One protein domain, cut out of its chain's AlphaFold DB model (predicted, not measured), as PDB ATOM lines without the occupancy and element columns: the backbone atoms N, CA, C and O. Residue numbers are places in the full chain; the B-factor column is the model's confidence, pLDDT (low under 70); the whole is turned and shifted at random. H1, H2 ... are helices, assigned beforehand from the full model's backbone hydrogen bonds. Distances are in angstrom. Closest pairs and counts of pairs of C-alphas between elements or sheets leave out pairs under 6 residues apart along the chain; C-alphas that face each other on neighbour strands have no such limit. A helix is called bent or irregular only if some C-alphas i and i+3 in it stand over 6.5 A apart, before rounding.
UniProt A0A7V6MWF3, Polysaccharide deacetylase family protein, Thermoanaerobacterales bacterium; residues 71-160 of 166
ATOM      1  N   ASP A  71     -38.108 -41.297 -26.444       97.69
ATOM      2  CA  ASP A  71     -38.060 -40.522 -25.200       97.69
ATOM      3  C   ASP A  71     -37.173 -41.204 -24.148       97.69
ATOM      4  O   ASP A  71     -36.576 -40.527 -23.310       97.69
ATOM      5  N   LEU A  72     -37.025 -42.533 -24.218       97.81
ATOM      6  CA  LEU A  72     -36.312 -43.318 -23.216       97.81
ATOM      7  C   LEU A  72     -35.207 -44.173 -23.838       97.81
ATOM      8  O   LEU A  72     -35.466 -45.054 -24.647       97.81
ATOM      9  N   SER A  73     -33.956 -43.956 -23.429       96.88
ATOM     10  CA  SER A  73     -32.832 -44.818 -23.818       96.88
ATOM     11  C   SER A  73     -32.421 -45.739 -22.676       96.88
ATOM     12  O   SER A  73     -32.201 -45.286 -21.550       96.88
ATOM     13  N   ALA A  74     -32.234 -47.025 -22.984       96.06
ATOM     14  CA  ALA A  74     -31.690 -47.989 -22.031       96.06
ATOM     15  C   ALA A  74     -30.166 -47.852 -21.837       96.06
ATOM     16  O   ALA A  74     -29.611 -48.416 -20.889       96.06
ATOM     17  N   VAL A  75     -29.498 -47.079 -22.708       94.12
ATOM     18  CA  VAL A  75     -28.034 -46.898 -22.743       94.12
ATOM     19  C   VAL A  75     -27.302 -48.239 -22.905       94.12
ATOM     20  O   VAL A  75     -26.224 -48.471 -22.367       94.12
ATOM     21  N   ASP A  76     -27.918 -49.166 -23.631       92.88
ATOM     22  CA  ASP A  76     -27.454 -50.542 -23.778       92.88
ATOM     23  C   ASP A  76     -26.216 -50.665 -24.680       92.88
ATOM     24  O   ASP A  76     -25.380 -51.543 -24.457       92.88
ATOM     25  N   TRP A  77     -26.039 -49.725 -25.614       89.62
ATOM     26  CA  TRP A  77     -24.837 -49.556 -26.443       89.62
ATOM     27  C   TRP A  77     -23.542 -49.380 -25.631       89.62
ATOM     28  O   TRP A  77     -22.457 -49.619 -26.151       89.62
ATOM     29  N   ALA A  78     -23.640 -48.983 -24.356       89.88
ATOM     30  CA  ALA A  78     -22.502 -48.876 -23.443       89.88
ATOM     31  C   ALA A  78     -22.130 -50.216 -22.770       89.88
ATOM     32  O   ALA A  78     -21.363 -50.225 -21.809       89.88
ATOM     33  N   GLU A  79     -22.699 -51.334 -23.237       89.00
ATOM     34  CA  GLU A  79     -22.420 -52.703 -22.764       89.00
ATOM     35  C   GLU A  79     -22.627 -52.874 -21.248       89.00
ATOM     36  O   GLU A  79     -21.941 -53.636 -20.567       89.00
ATOM     37  N   LEU A  80     -23.599 -52.139 -20.700       91.06
ATOM     38  CA  LEU A  80     -23.910 -52.152 -19.274       91.06
ATOM     39  C   LEU A  80     -24.354 -53.546 -18.814       91.06
ATOM     40  O   LEU A  80     -24.921 -54.329 -19.576       91.06
ATOM     41  N   ALA A  81     -24.181 -53.834 -17.522       96.25
ATOM     42  CA  ALA A  81     -24.730 -55.050 -16.929       96.25
ATOM     43  C   ALA A  81     -26.264 -55.116 -17.127       96.25
ATOM     44  O   ALA A  81     -26.927 -54.084 -16.962       96.25
ATOM     45  N   PRO A  82     -26.860 -56.303 -17.370       97.88
ATOM     46  CA  PRO A  82     -28.293 -56.442 -17.658       97.88
ATOM     47  C   PRO A  82     -29.201 -55.726 -16.652       97.88
ATOM     48  O   PRO A  82     -30.089 -54.974 -17.038       97.88
ATOM     49  N   LYS A  83     -28.910 -55.846 -15.348       98.19
ATOM     50  CA  LYS A  83     -29.677 -55.174 -14.282       98.19
ATOM     51  C   LYS A  83     -29.720 -53.649 -14.427       98.19
ATOM     52  O   LYS A  83     -30.702 -53.022 -14.039       98.19
ATOM     53  N   ARG A  84     -28.663 -53.034 -14.968       98.12
ATOM     54  CA  ARG A  84     -28.614 -51.586 -15.209       98.12
ATOM     55  C   ARG A  84     -29.471 -51.197 -16.410       98.12
ATOM     56  O   ARG A  84     -30.154 -50.185 -16.325       98.12
ATOM     57  N   ILE A  85     -29.476 -52.012 -17.467       98.19
ATOM     58  CA  ILE A  85     -30.362 -51.847 -18.631       98.19
ATOM     59  C   ILE A  85     -31.826 -51.930 -18.173       98.19
ATOM     60  O   ILE A  85     -32.597 -51.013 -18.443       98.19
ATOM     61  N   VAL A  86     -32.178 -52.954 -17.379       98.75
ATOM     62  CA  VAL A  86     -33.519 -53.105 -16.781       98.75
ATOM     63  C   VAL A  86     -33.901 -51.859 -15.982       98.75
ATOM     64  O   VAL A  86     -34.952 -51.271 -16.223       98.75
ATOM     65  N   ALA A  87     -33.041 -51.412 -15.061       98.44
ATOM     66  CA  ALA A  87     -33.320 -50.246 -14.222       98.44
ATOM     67  C   ALA A  87     -33.450 -48.939 -15.023       98.44
ATOM     68  O   ALA A  87     -34.256 -48.082 -14.665       98.44
ATOM     69  N   ASN A  88     -32.677 -48.777 -16.103       98.25
ATOM     70  CA  ASN A  88     -32.768 -47.607 -16.975       98.25
ATOM     71  C   ASN A  88     -34.121 -47.521 -17.687       98.25
ATOM     72  O   ASN A  88     -34.566 -46.409 -17.959       98.25
ATOM     73  N   VAL A  89     -34.764 -48.661 -17.957       98.56
ATOM     74  CA  VAL A  89     -36.076 -48.728 -18.606       98.56
ATOM     75  C   VAL A  89     -37.206 -48.685 -17.577       98.56
ATOM     76  O   VAL A  89     -37.990 -47.741 -17.552       98.56
ATOM     77  N   VAL A  90     -37.269 -49.678 -16.686       98.44
ATOM     78  CA  VAL A  90     -38.429 -49.917 -15.811       98.44
ATOM     79  C   VAL A  90     -38.708 -48.744 -14.872       98.44
ATOM     80  O   VAL A  90     -39.862 -48.452 -14.586       98.44
ATOM     81  N   ASN A  91     -37.675 -48.035 -14.414       97.75
ATOM     82  CA  ASN A  91     -37.853 -46.939 -13.457       97.75
ATOM     83  C   ASN A  91     -38.273 -45.612 -14.107       97.75
ATOM     84  O   ASN A  91     -38.508 -44.644 -13.388       97.75
ATOM     85  N   LYS A  92     -38.265 -45.522 -15.441       98.00
ATOM     86  CA  LYS A  92     -38.434 -44.254 -16.173       98.00
ATOM     87  C   LYS A  92     -39.512 -44.301 -17.247       98.00
ATOM     88  O   LYS A  92     -39.840 -43.254 -17.798       98.00
ATOM     89  N   VAL A  93     -40.013 -45.491 -17.569       98.12
ATOM     90  CA  VAL A  93     -41.084 -45.653 -18.547       98.12
ATOM     91  C   VAL A  93     -42.351 -44.940 -18.072       98.12
ATOM     92  O   VAL A  93     -42.635 -44.866 -16.875       98.12
ATOM     93  N   LYS A  94     -43.111 -44.430 -19.032       97.62
ATOM     94  CA  LYS A  94     -44.443 -43.856 -18.849       97.62
ATOM     95  C   LYS A  94     -45.344 -44.300 -20.009       97.62
ATOM     96  O   LYS A  94     -44.819 -44.771 -21.025       97.62
ATOM     97  N   PRO A  95     -46.678 -44.164 -19.904       96.50
ATOM     98  CA  PRO A  95     -47.565 -44.403 -21.038       96.50
ATOM     99  C   PRO A  95     -47.112 -43.601 -22.265       96.50
ATOM    100  O   PRO A  95     -46.787 -42.419 -22.152       96.50
ATOM    101  N   GLY A  96     -47.025 -44.272 -23.414       95.75
ATOM    102  CA  GLY A  96     -46.524 -43.683 -24.658       95.75
ATOM    103  C   GLY A  96     -44.997 -43.599 -24.792       95.75
ATOM    104  O   GLY A  96     -44.517 -42.982 -25.738       95.75
ATOM    105  N   SER A  97     -44.204 -44.193 -23.891       98.00
ATOM    106  CA  SER A  97     -42.748 -44.249 -24.084       98.00
ATOM    107  C   SER A  97     -42.346 -45.115 -25.287       98.00
ATOM    108  O   SER A  97     -42.742 -46.274 -25.406       98.00
ATOM    109  N   ILE A  98     -41.449 -44.583 -26.115       98.44
ATOM    110  CA  ILE A  98     -40.699 -45.282 -27.159       98.44
ATOM    111  C   ILE A  98     -39.294 -45.570 -26.617       98.44
ATOM    112  O   ILE A  98     -38.461 -44.672 -26.463       98.44
ATOM    113  N   ILE A  99     -39.020 -46.847 -26.347       98.44
ATOM    114  CA  ILE A  99     -37.756 -47.306 -25.758       98.44
ATOM    115  C   ILE A  99     -36.708 -47.536 -26.859       98.44
ATOM    116  O   ILE A  99     -36.941 -48.283 -27.807       98.44
ATOM    117  N   LEU A 100     -35.524 -46.933 -26.716       97.88
ATOM    118  CA  LEU A 100     -34.365 -47.169 -27.579       97.88
ATOM    119  C   LEU A 100     -33.466 -48.279 -27.012       97.88
ATOM    120  O   LEU A 100     -32.887 -48.129 -25.928       97.88
ATOM    121  N   LEU A 101     -33.308 -49.333 -27.814       96.50
ATOM    122  CA  LEU A 101     -32.370 -50.449 -27.668       96.50
ATOM    123  C   LEU A 101     -31.636 -50.669 -28.998       96.50
ATOM    124  O   LEU A 101     -32.073 -50.155 -30.030       96.50
ATOM    125  N   HIS A 102     -30.544 -51.433 -28.971       94.06
ATOM    126  CA  HIS A 102     -29.711 -51.706 -30.143       94.06
ATOM    127  C   HIS A 102     -29.478 -53.209 -30.333       94.06
ATOM    128  O   HIS A 102     -29.346 -53.964 -29.368       94.06
ATOM    129  N   ASP A 103     -29.367 -53.625 -31.591       90.25
ATOM    130  CA  ASP A 103     -29.015 -54.980 -32.028       90.25
ATOM    131  C   ASP A 103     -27.648 -55.041 -32.742       90.25
ATOM    132  O   ASP A 103     -27.153 -56.125 -33.042       90.25
ATOM    133  N   SER A 104     -26.995 -53.890 -32.948       82.19
ATOM    134  CA  SER A 104     -25.689 -53.775 -33.601       82.19
ATOM    135  C   SER A 104     -24.712 -52.866 -32.843       82.19
ATOM    136  O   SER A 104     -25.073 -52.166 -31.894       82.19
ATOM    137  N   GLY A 105     -23.448 -52.882 -33.278       76.31
ATOM    138  CA  GLY A 105     -22.385 -51.993 -32.802       76.31
ATOM    139  C   GLY A 105     -21.990 -50.930 -33.824       76.31
ATOM    140  O   GLY A 105     -22.661 -50.729 -34.837       76.31
ATOM    141  N   ASP A 106     -20.867 -50.263 -33.565       67.88
ATOM    142  CA  ASP A 106     -20.279 -49.302 -34.493       67.88
ATOM    143  C   ASP A 106     -19.840 -49.992 -35.799       67.88
ATOM    144  O   ASP A 106     -19.054 -50.943 -35.782       67.88
ATOM    145  N   LEU A 107     -20.334 -49.483 -36.934       63.34
ATOM    146  CA  LEU A 107     -20.099 -50.061 -38.265       63.34
ATOM    147  C   LEU A 107     -18.634 -49.989 -38.732       63.34
ATOM    148  O   LEU A 107     -18.273 -50.674 -39.684       63.34
ATOM    149  N   ILE A 108     -17.802 -49.140 -38.118       61.66
ATOM    150  CA  ILE A 108     -16.424 -48.882 -38.564       61.66
ATOM    151  C   ILE A 108     -15.418 -49.616 -37.676       61.66
ATOM    152  O   ILE A 108     -14.406 -50.122 -38.157       61.66
ATOM    153  N   THR A 109     -15.675 -49.660 -36.373       62.22
ATOM    154  CA  THR A 109     -14.705 -50.122 -35.377       62.22
ATOM    155  C   THR A 109     -15.027 -51.496 -34.794       62.22
ATOM    156  O   THR A 109     -14.216 -52.009 -34.028       62.22
ATOM    157  N   TYR A 110     -16.180 -52.098 -35.128       59.12
ATOM    158  CA  TYR A 110     -16.705 -53.338 -34.524       59.12
ATOM    159  C   TYR A 110     -16.852 -53.279 -32.986       59.12
ATOM    160  O   TYR A 110     -17.103 -54.294 -32.337       59.12
ATOM    161  N   ARG A 111     -16.708 -52.093 -32.376       59.66
ATOM    162  CA  ARG A 111     -16.864 -51.859 -30.932       59.66
ATOM    163  C   ARG A 111     -18.331 -51.587 -30.598       59.66
ATOM    164  O   ARG A 111     -19.064 -51.034 -31.417       59.66
ATOM    165  N   GLY A 112     -18.766 -51.945 -29.390       65.69
ATOM    166  CA  GLY A 112     -20.146 -51.720 -28.940       65.69
ATOM    167  C   GLY A 112     -21.161 -52.742 -29.469       65.69
ATOM    168  O   GLY A 112     -22.358 -52.606 -29.209       65.69
ATOM    169  N   GLY A 113     -20.710 -53.753 -30.220       75.69
ATOM    170  CA  GLY A 113     -21.573 -54.742 -30.873       75.69
ATOM    171  C   GLY A 113     -22.032 -55.902 -29.991       75.69
ATOM    172  O   GLY A 113     -22.941 -56.617 -30.401       75.69
ATOM    173  N   ASP A 114     -21.462 -56.099 -28.794       85.94
ATOM    174  CA  ASP A 114     -21.891 -57.202 -27.925       85.94
ATOM    175  C   ASP A 114     -23.214 -56.876 -27.221       85.94
ATOM    176  O   ASP A 114     -23.257 -56.253 -26.156       85.94
ATOM    177  N   ARG A 115     -24.315 -57.336 -27.816       91.00
ATOM    178  CA  ARG A 115     -25.675 -57.162 -27.294       91.00
ATOM    179  C   ARG A 115     -26.124 -58.264 -26.337       91.00
ATOM    180  O   ARG A 115     -27.299 -58.304 -25.972       91.00
ATOM    181  N   HIS A 116     -25.225 -59.124 -25.852       93.06
ATOM    182  CA  HIS A 116     -25.596 -60.212 -24.946       93.06
ATOM    183  C   HIS A 116     -26.252 -59.703 -23.651       93.06
ATOM    184  O   HIS A 116     -27.221 -60.292 -23.162       93.06
ATOM    185  N   SER A 117     -25.781 -58.569 -23.120       94.75
ATOM    186  CA  SER A 117     -26.419 -57.926 -21.966       94.75
ATOM    187  C   SER A 117     -27.807 -57.368 -22.284       94.75
ATOM    188  O   SER A 117     -28.703 -57.491 -21.447       94.75
ATOM    189  N   THR A 118     -28.007 -56.807 -23.484       95.81
ATOM    190  CA  THR A 118     -29.324 -56.352 -23.961       95.81
ATOM    191  C   THR A 118     -30.297 -57.529 -24.029       95.81
ATOM    192  O   THR A 118     -31.367 -57.478 -23.426       95.81
ATOM    193  N   VAL A 119     -29.891 -58.629 -24.671       96.81
ATOM    194  CA  VAL A 119     -30.713 -59.842 -24.815       96.81
ATOM    195  C   VAL A 119     -31.083 -60.432 -23.452       96.81
ATOM    196  O   VAL A 119     -32.235 -60.797 -23.234       96.81
ATOM    197  N   LYS A 120     -30.147 -60.461 -22.493       97.88
ATOM    198  CA  LYS A 120     -30.416 -60.921 -21.119       97.88
ATOM    199  C   LYS A 120     -31.375 -60.020 -20.337       97.88
ATOM    200  O   LYS A 120     -32.045 -60.514 -19.435       97.88
ATOM    201  N   ALA A 121     -31.417 -58.723 -20.634       98.06
ATOM    202  CA  ALA A 121     -32.294 -57.775 -19.948       98.06
ATOM    203  C   ALA A 121     -33.745 -57.825 -20.459       98.06
ATOM    204  O   ALA A 121     -34.662 -57.522 -19.696       98.06
ATOM    205  N   LEU A 122     -33.958 -58.207 -21.725       98.25
ATOM    206  CA  LEU A 122     -35.267 -58.159 -22.386       98.25
ATOM    207  C   LEU A 122     -36.380 -58.919 -21.640       98.25
ATOM    208  O   LEU A 122     -37.418 -58.297 -21.414       98.25
ATOM    209  N   PRO A 123     -36.206 -60.185 -21.200       98.62
ATOM    210  CA  PRO A 123     -37.272 -60.900 -20.496       98.62
ATOM    211  C   PRO A 123     -37.728 -60.176 -19.224       98.62
ATOM    212  O   PRO A 123     -38.918 -59.956 -19.025       98.62
ATOM    213  N   GLU A 124     -36.781 -59.706 -18.406       98.69
ATOM    214  CA  GLU A 124     -37.099 -59.010 -17.155       98.69
ATOM    215  C   GLU A 124     -37.774 -57.651 -17.401       98.69
ATOM    216  O   GLU A 124     -38.681 -57.277 -16.655       98.69
ATOM    217  N   ILE A 125     -37.370 -56.915 -18.446       98.69
ATOM    218  CA  ILE A 125     -38.052 -55.679 -18.859       98.69
ATOM    219  C   ILE A 125     -39.500 -55.990 -19.242       98.69
ATOM    220  O   ILE A 125     -40.416 -55.367 -18.710       98.69
ATOM    221  N   ILE A 126     -39.707 -56.957 -20.137       98.69
ATOM    222  CA  ILE A 126     -41.032 -57.303 -20.661       98.69
ATOM    223  C   ILE A 126     -41.965 -57.738 -19.528       98.69
ATOM    224  O   ILE A 126     -43.073 -57.211 -19.416       98.69
ATOM    225  N   ASP A 127     -41.507 -58.639 -18.658       98.69
ATOM    226  CA  ASP A 127     -42.317 -59.173 -17.563       98.69
ATOM    227  C   ASP A 127     -42.680 -58.090 -16.543       98.69
ATOM    228  O   ASP A 127     -43.836 -57.988 -16.128       98.69
ATOM    229  N   LYS A 128     -41.721 -57.232 -16.166       98.69
ATOM    230  CA  LYS A 128     -41.978 -56.137 -15.219       98.69
ATOM    231  C   LYS A 128     -42.948 -55.107 -15.780       98.69
ATOM    232  O   LYS A 128     -43.807 -54.644 -15.036       98.69
ATOM    233  N   LEU A 129     -42.821 -54.745 -17.057       98.62
ATOM    234  CA  LEU A 129     -43.712 -53.758 -17.666       98.62
ATOM    235  C   LEU A 129     -45.124 -54.320 -17.858       98.62
ATOM    236  O   LEU A 129     -46.091 -53.648 -17.507       98.62
ATOM    237  N   ARG A 130     -45.263 -55.583 -18.277       98.62
ATOM    238  CA  ARG A 130     -46.572 -56.257 -18.317       98.62
ATOM    239  C   ARG A 130     -47.222 -56.343 -16.940       98.62
ATOM    240  O   ARG A 130     -48.406 -56.062 -16.808       98.62
ATOM    241  N   ALA A 131     -46.451 -56.660 -15.897       98.50
ATOM    242  CA  ALA A 131     -46.954 -56.687 -14.521       98.50
ATOM    243  C   ALA A 131     -47.412 -55.306 -14.010       98.50
ATOM    244  O   ALA A 131     -48.209 -55.235 -13.079       98.50
ATOM    245  N   GLN A 132     -46.923 -54.219 -14.613       98.12
ATOM    246  CA  GLN A 132     -47.366 -52.848 -14.340       98.12
ATOM    247  C   GLN A 132     -48.555 -52.410 -15.215       98.12
ATOM    248  O   GLN A 132     -49.013 -51.279 -15.080       98.12
ATOM    249  N   GLY A 133     -49.067 -53.285 -16.090       98.38
ATOM    250  CA  GLY A 133     -50.204 -53.002 -16.968       98.38
ATOM    251  C   GLY A 133     -49.837 -52.371 -18.313       98.38
ATOM    252  O   GLY A 133     -50.731 -51.918 -19.020       98.38
ATOM    253  N   TYR A 134     -48.553 -52.334 -18.686       98.38
ATOM    254  CA  TYR A 134     -48.148 -51.868 -20.012       98.38
ATOM    255  C   TYR A 134     -48.358 -52.940 -21.081       98.38
ATOM    256  O   TYR A 134     -48.035 -54.117 -20.885       98.38
ATOM    257  N   GLU A 135     -48.784 -52.491 -22.257       97.50
ATOM    258  CA  GLU A 135     -48.771 -53.276 -23.486       97.50
ATOM    259  C   GLU A 135     -47.641 -52.815 -24.409       97.50
ATOM    260  O   GLU A 135     -47.297 -51.634 -24.471       97.50
ATOM    261  N   PHE A 136     -47.051 -53.768 -25.131       97.81
ATOM    262  CA  PHE A 136     -46.052 -53.487 -26.156       97.81
ATOM    263  C   PHE A 136     -46.741 -53.494 -27.513       97.81
ATOM    264  O   PHE A 136     -47.208 -54.540 -27.961       97.81
ATOM    265  N   ILE A 137     -46.768 -52.331 -28.149       97.12
ATOM    266  CA  ILE A 137     -47.374 -52.113 -29.461       97.12
ATOM    267  C   ILE A 137     -46.311 -51.689 -30.472       97.12
ATOM    268  O   ILE A 137     -45.200 -51.284 -30.110       97.12
ATOM    269  N   THR A 138     -46.639 -51.791 -31.754       97.38
ATOM    270  CA  THR A 138     -45.805 -51.258 -32.831       97.38
ATOM    271  C   THR A 138     -46.010 -49.747 -32.987       97.38
ATOM    272  O   THR A 138     -46.958 -49.159 -32.466       97.38
ATOM    273  N   ILE A 139     -45.091 -49.079 -33.687       97.38
ATOM    274  CA  ILE A 139     -45.137 -47.615 -33.832       97.38
ATOM    275  C   ILE A 139     -46.336 -47.152 -34.669       97.38
ATOM    276  O   ILE A 139     -46.919 -46.120 -34.367       97.38
ATOM    277  N   ASP A 140     -46.731 -47.902 -35.694       95.44
ATOM    278  CA  ASP A 140     -47.939 -47.628 -36.480       95.44
ATOM    279  C   ASP A 140     -49.216 -47.750 -35.634       95.44
ATOM    280  O   ASP A 140     -50.080 -46.883 -35.720       95.44
ATOM    281  N   GLN A 141     -49.301 -48.752 -34.751       96.06
ATOM    282  CA  GLN A 141     -50.390 -48.857 -33.771       96.06
ATOM    283  C   GLN A 141     -50.403 -47.658 -32.818       96.06
ATOM    284  O   GLN A 141     -51.464 -47.106 -32.542       96.06
ATOM    285  N   MET A 142     -49.229 -47.236 -32.337       95.75
ATOM    286  CA  MET A 142     -49.110 -46.067 -31.468       95.75
ATOM    287  C   MET A 142     -49.592 -44.790 -32.165       95.75
ATOM    288  O   MET A 142     -50.385 -44.061 -31.583       95.75
ATOM    289  N   ILE A 143     -49.158 -44.548 -33.408       94.62
ATOM    290  CA  ILE A 143     -49.593 -43.396 -34.215       94.62
ATOM    291  C   ILE A 143     -51.112 -43.419 -34.394       94.62
ATOM    292  O   ILE A 143     -51.767 -42.418 -34.129       94.62
ATOM    293  N   PHE A 144     -51.672 -44.571 -34.771       94.56
ATOM    294  CA  PHE A 144     -53.112 -44.725 -34.963       94.56
ATOM    295  C   PHE A 144     -53.913 -44.410 -33.691       94.56
ATOM    296  O   PHE A 144     -54.900 -43.683 -33.746       94.56
ATOM    297  N   ILE A 145     -53.478 -44.917 -32.532       93.38
ATOM    298  CA  ILE A 145     -54.128 -44.628 -31.245       93.38
ATOM    299  C   ILE A 145     -54.019 -43.136 -30.907       93.38
ATOM    300  O   ILE A 145     -55.004 -42.546 -30.477       93.38
ATOM    301  N   SER A 146     -52.853 -42.516 -31.118       90.44
ATOM    302  CA  SER A 146     -52.670 -41.082 -30.868       90.44
ATOM    303  C   SER A 146     -53.589 -40.217 -31.734       90.44
ATOM    304  O   SER A 146     -54.232 -39.318 -31.203       90.44
ATOM    305  N   GLU A 147     -53.716 -40.523 -33.028       90.12
ATOM    306  CA  GLU A 147     -54.626 -39.809 -33.934       90.12
ATOM    307  C   GLU A 147     -56.094 -39.954 -33.500       90.12
ATOM    308  O   GLU A 147     -56.837 -38.974 -33.498       90.12
ATOM    309  N   LEU A 148     -56.513 -41.150 -33.073       89.56
ATOM    310  CA  LEU A 148     -57.864 -41.366 -32.547       89.56
ATOM    311  C   LEU A 148     -58.125 -40.558 -31.270       89.56
ATOM    312  O   LEU A 148     -59.162 -39.905 -31.160       89.56
ATOM    313  N   MET A 149     -57.182 -40.557 -30.327       84.31
ATOM    314  CA  MET A 149     -57.330 -39.825 -29.066       84.31
ATOM    315  C   MET A 149     -57.407 -38.307 -29.280       84.31
ATOM    316  O   MET A 149     -58.239 -37.654 -28.652       84.31
ATOM    317  N   GLU A 150     -56.616 -37.750 -30.204       81.00
ATOM    318  CA  GLU A 150     -56.703 -36.326 -30.570       81.00
ATOM    319  C   GLU A 150     -58.087 -35.971 -31.143       81.00
ATOM    320  O   GLU A 150     -58.644 -34.916 -30.830       81.00
ATOM    321  N   THR A 151     -58.684 -36.860 -31.946       71.88
ATOM    322  CA  THR A 151     -60.033 -36.628 -32.491       71.88
ATOM    323  C   THR A 151     -61.137 -36.713 -31.437       71.88
ATOM    324  O   THR A 151     -62.120 -35.974 -31.526       71.88
ATOM    325  N   GLU A 152     -60.986 -37.569 -30.422       70.44
ATOM    326  CA  GLU A 152     -61.949 -37.676 -29.322       70.44
ATOM    327  C   GLU A 152     -61.882 -36.460 -28.387       70.44
ATOM    328  O   GLU A 152     -62.935 -35.917 -28.043       70.44
ATOM    329  N   GLU A 153     -60.681 -35.970 -28.052       66.38
ATOM    330  CA  GLU A 153     -60.512 -34.730 -27.275       66.38
ATOM    331  C   GLU A 153     -61.132 -33.526 -28.000       66.38
ATOM    332  O   GLU A 153     -61.907 -32.780 -27.397       66.38
ATOM    333  N   TYR A 154     -60.904 -33.397 -29.314       58.41
ATOM    334  CA  TYR A 154     -61.521 -32.342 -30.127       58.41
ATOM    335  C   TYR A 154     -63.058 -32.441 -30.146       58.41
ATOM    336  O   TYR A 154     -63.760 -31.436 -30.050       58.41
ATOM    337  N   SER A 155     -63.607 -33.661 -30.192       57.97
ATOM    338  CA  SER A 155     -65.061 -33.875 -30.162       57.97
ATOM    339  C   SER A 155     -65.714 -33.546 -28.811       57.97
ATOM    340  O   SER A 155     -66.898 -33.218 -28.767       57.97
ATOM    341  N   HIS A 156     -64.974 -33.647 -27.701       56.56
ATOM    342  CA  HIS A 156     -65.487 -33.346 -26.363       56.56
ATOM    343  C   HIS A 156     -65.473 -31.846 -26.044       56.56
ATOM    344  O   HIS A 156     -66.386 -31.373 -25.363       56.56
ATOM    345  N   GLU A 157     -64.505 -31.083 -26.563       56.59
ATOM    346  CA  GLU A 157     -64.475 -29.623 -26.392       56.59
ATOM    347  C   GLU A 157     -65.613 -28.917 -27.156       56.59
ATOM    348  O   GLU A 157     -66.220 -27.988 -26.621       56.59
ATOM    349  N   ASP A 158     -66.005 -29.413 -28.335       56.19
ATOM    350  CA  ASP A 158     -67.108 -28.844 -29.132       56.19
ATOM    351  C   ASP A 158     -68.514 -29.091 -28.533       56.19
ATOM    352  O   ASP A 158     -69.483 -28.421 -28.906       56.19
ATOM    353  N   TYR A 159     -68.652 -30.020 -27.577       51.38
ATOM    354  CA  TYR A 159     -69.925 -30.309 -26.897       51.38
ATOM    355  C   TYR A 159     -70.174 -29.457 -25.642       51.38
ATOM    356  O   TYR A 159     -71.315 -29.374 -25.177       51.38
ATOM    357  N   LEU A 160     -69.152 -28.781 -25.111       52.62
ATOM    358  CA  LEU A 160     -69.286 -27.830 -24.005       52.62
ATOM    359  C   LEU A 160     -69.333 -26.396 -24.548       52.62
ATOM    360  O   LEU A 160     -68.482 -25.559 -24.250       52.62
TER     361      LEU A 160
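What this domain is: This is residues 71 to 160 of the 166 residues of the protein "Polysaccharide deacetylase family protein" of Thermoanaerobacterales bacterium (UniProt A0A7V6MWF3). Two helices side by side, H1 and H2, form a small body with long loops, from which residues 147 to 160, of which 147 to 157 belong to H3, stick out as an arm. The 90 printed residues hold three named helices, in order H1, H2, H3, and no named strand: all helix, with 44 residues in named elements, under half. The whole is loose, radius of gyration of the C-alphas 17.2 A, and flat, spanning 58 by 32 by 16 A.

How they stand to each other: H1, residues 82 to 90, and H2, residues 116 to 131, touch; their closest C-alphas, Pro 82 and Ala 121, are 4.8 A apart. They run the same way at a steep tilt of 37 degrees, only just beyond shallow. H3, residues 139 to 157, is apart from both. Every O i to N i+4 pair is within hydrogen-bond range in H1 and H3, and 10 of 12 in H2.

Where its parts are: H1, 12.2 A long, begins at C-alpha 82 (-28.293, -56.442, -17.658). H2, 24.0 A, has a kink of 27 degrees near residue 124 and is only just irregular: C-alphas 120 and 123 are 6.9 A apart. H3, 27.4 A, ends at C-alpha 157 (-64.475, -29.623, -26.392).

The domain as a whole: The two farthest C-alphas, Thr 109 and Leu 160, are 60.0 A apart. The printed part has no cut; the H1 to H2 link is long, 25 residues. Residues 106 to 112 and 153 to 160 have pLDDT under 70.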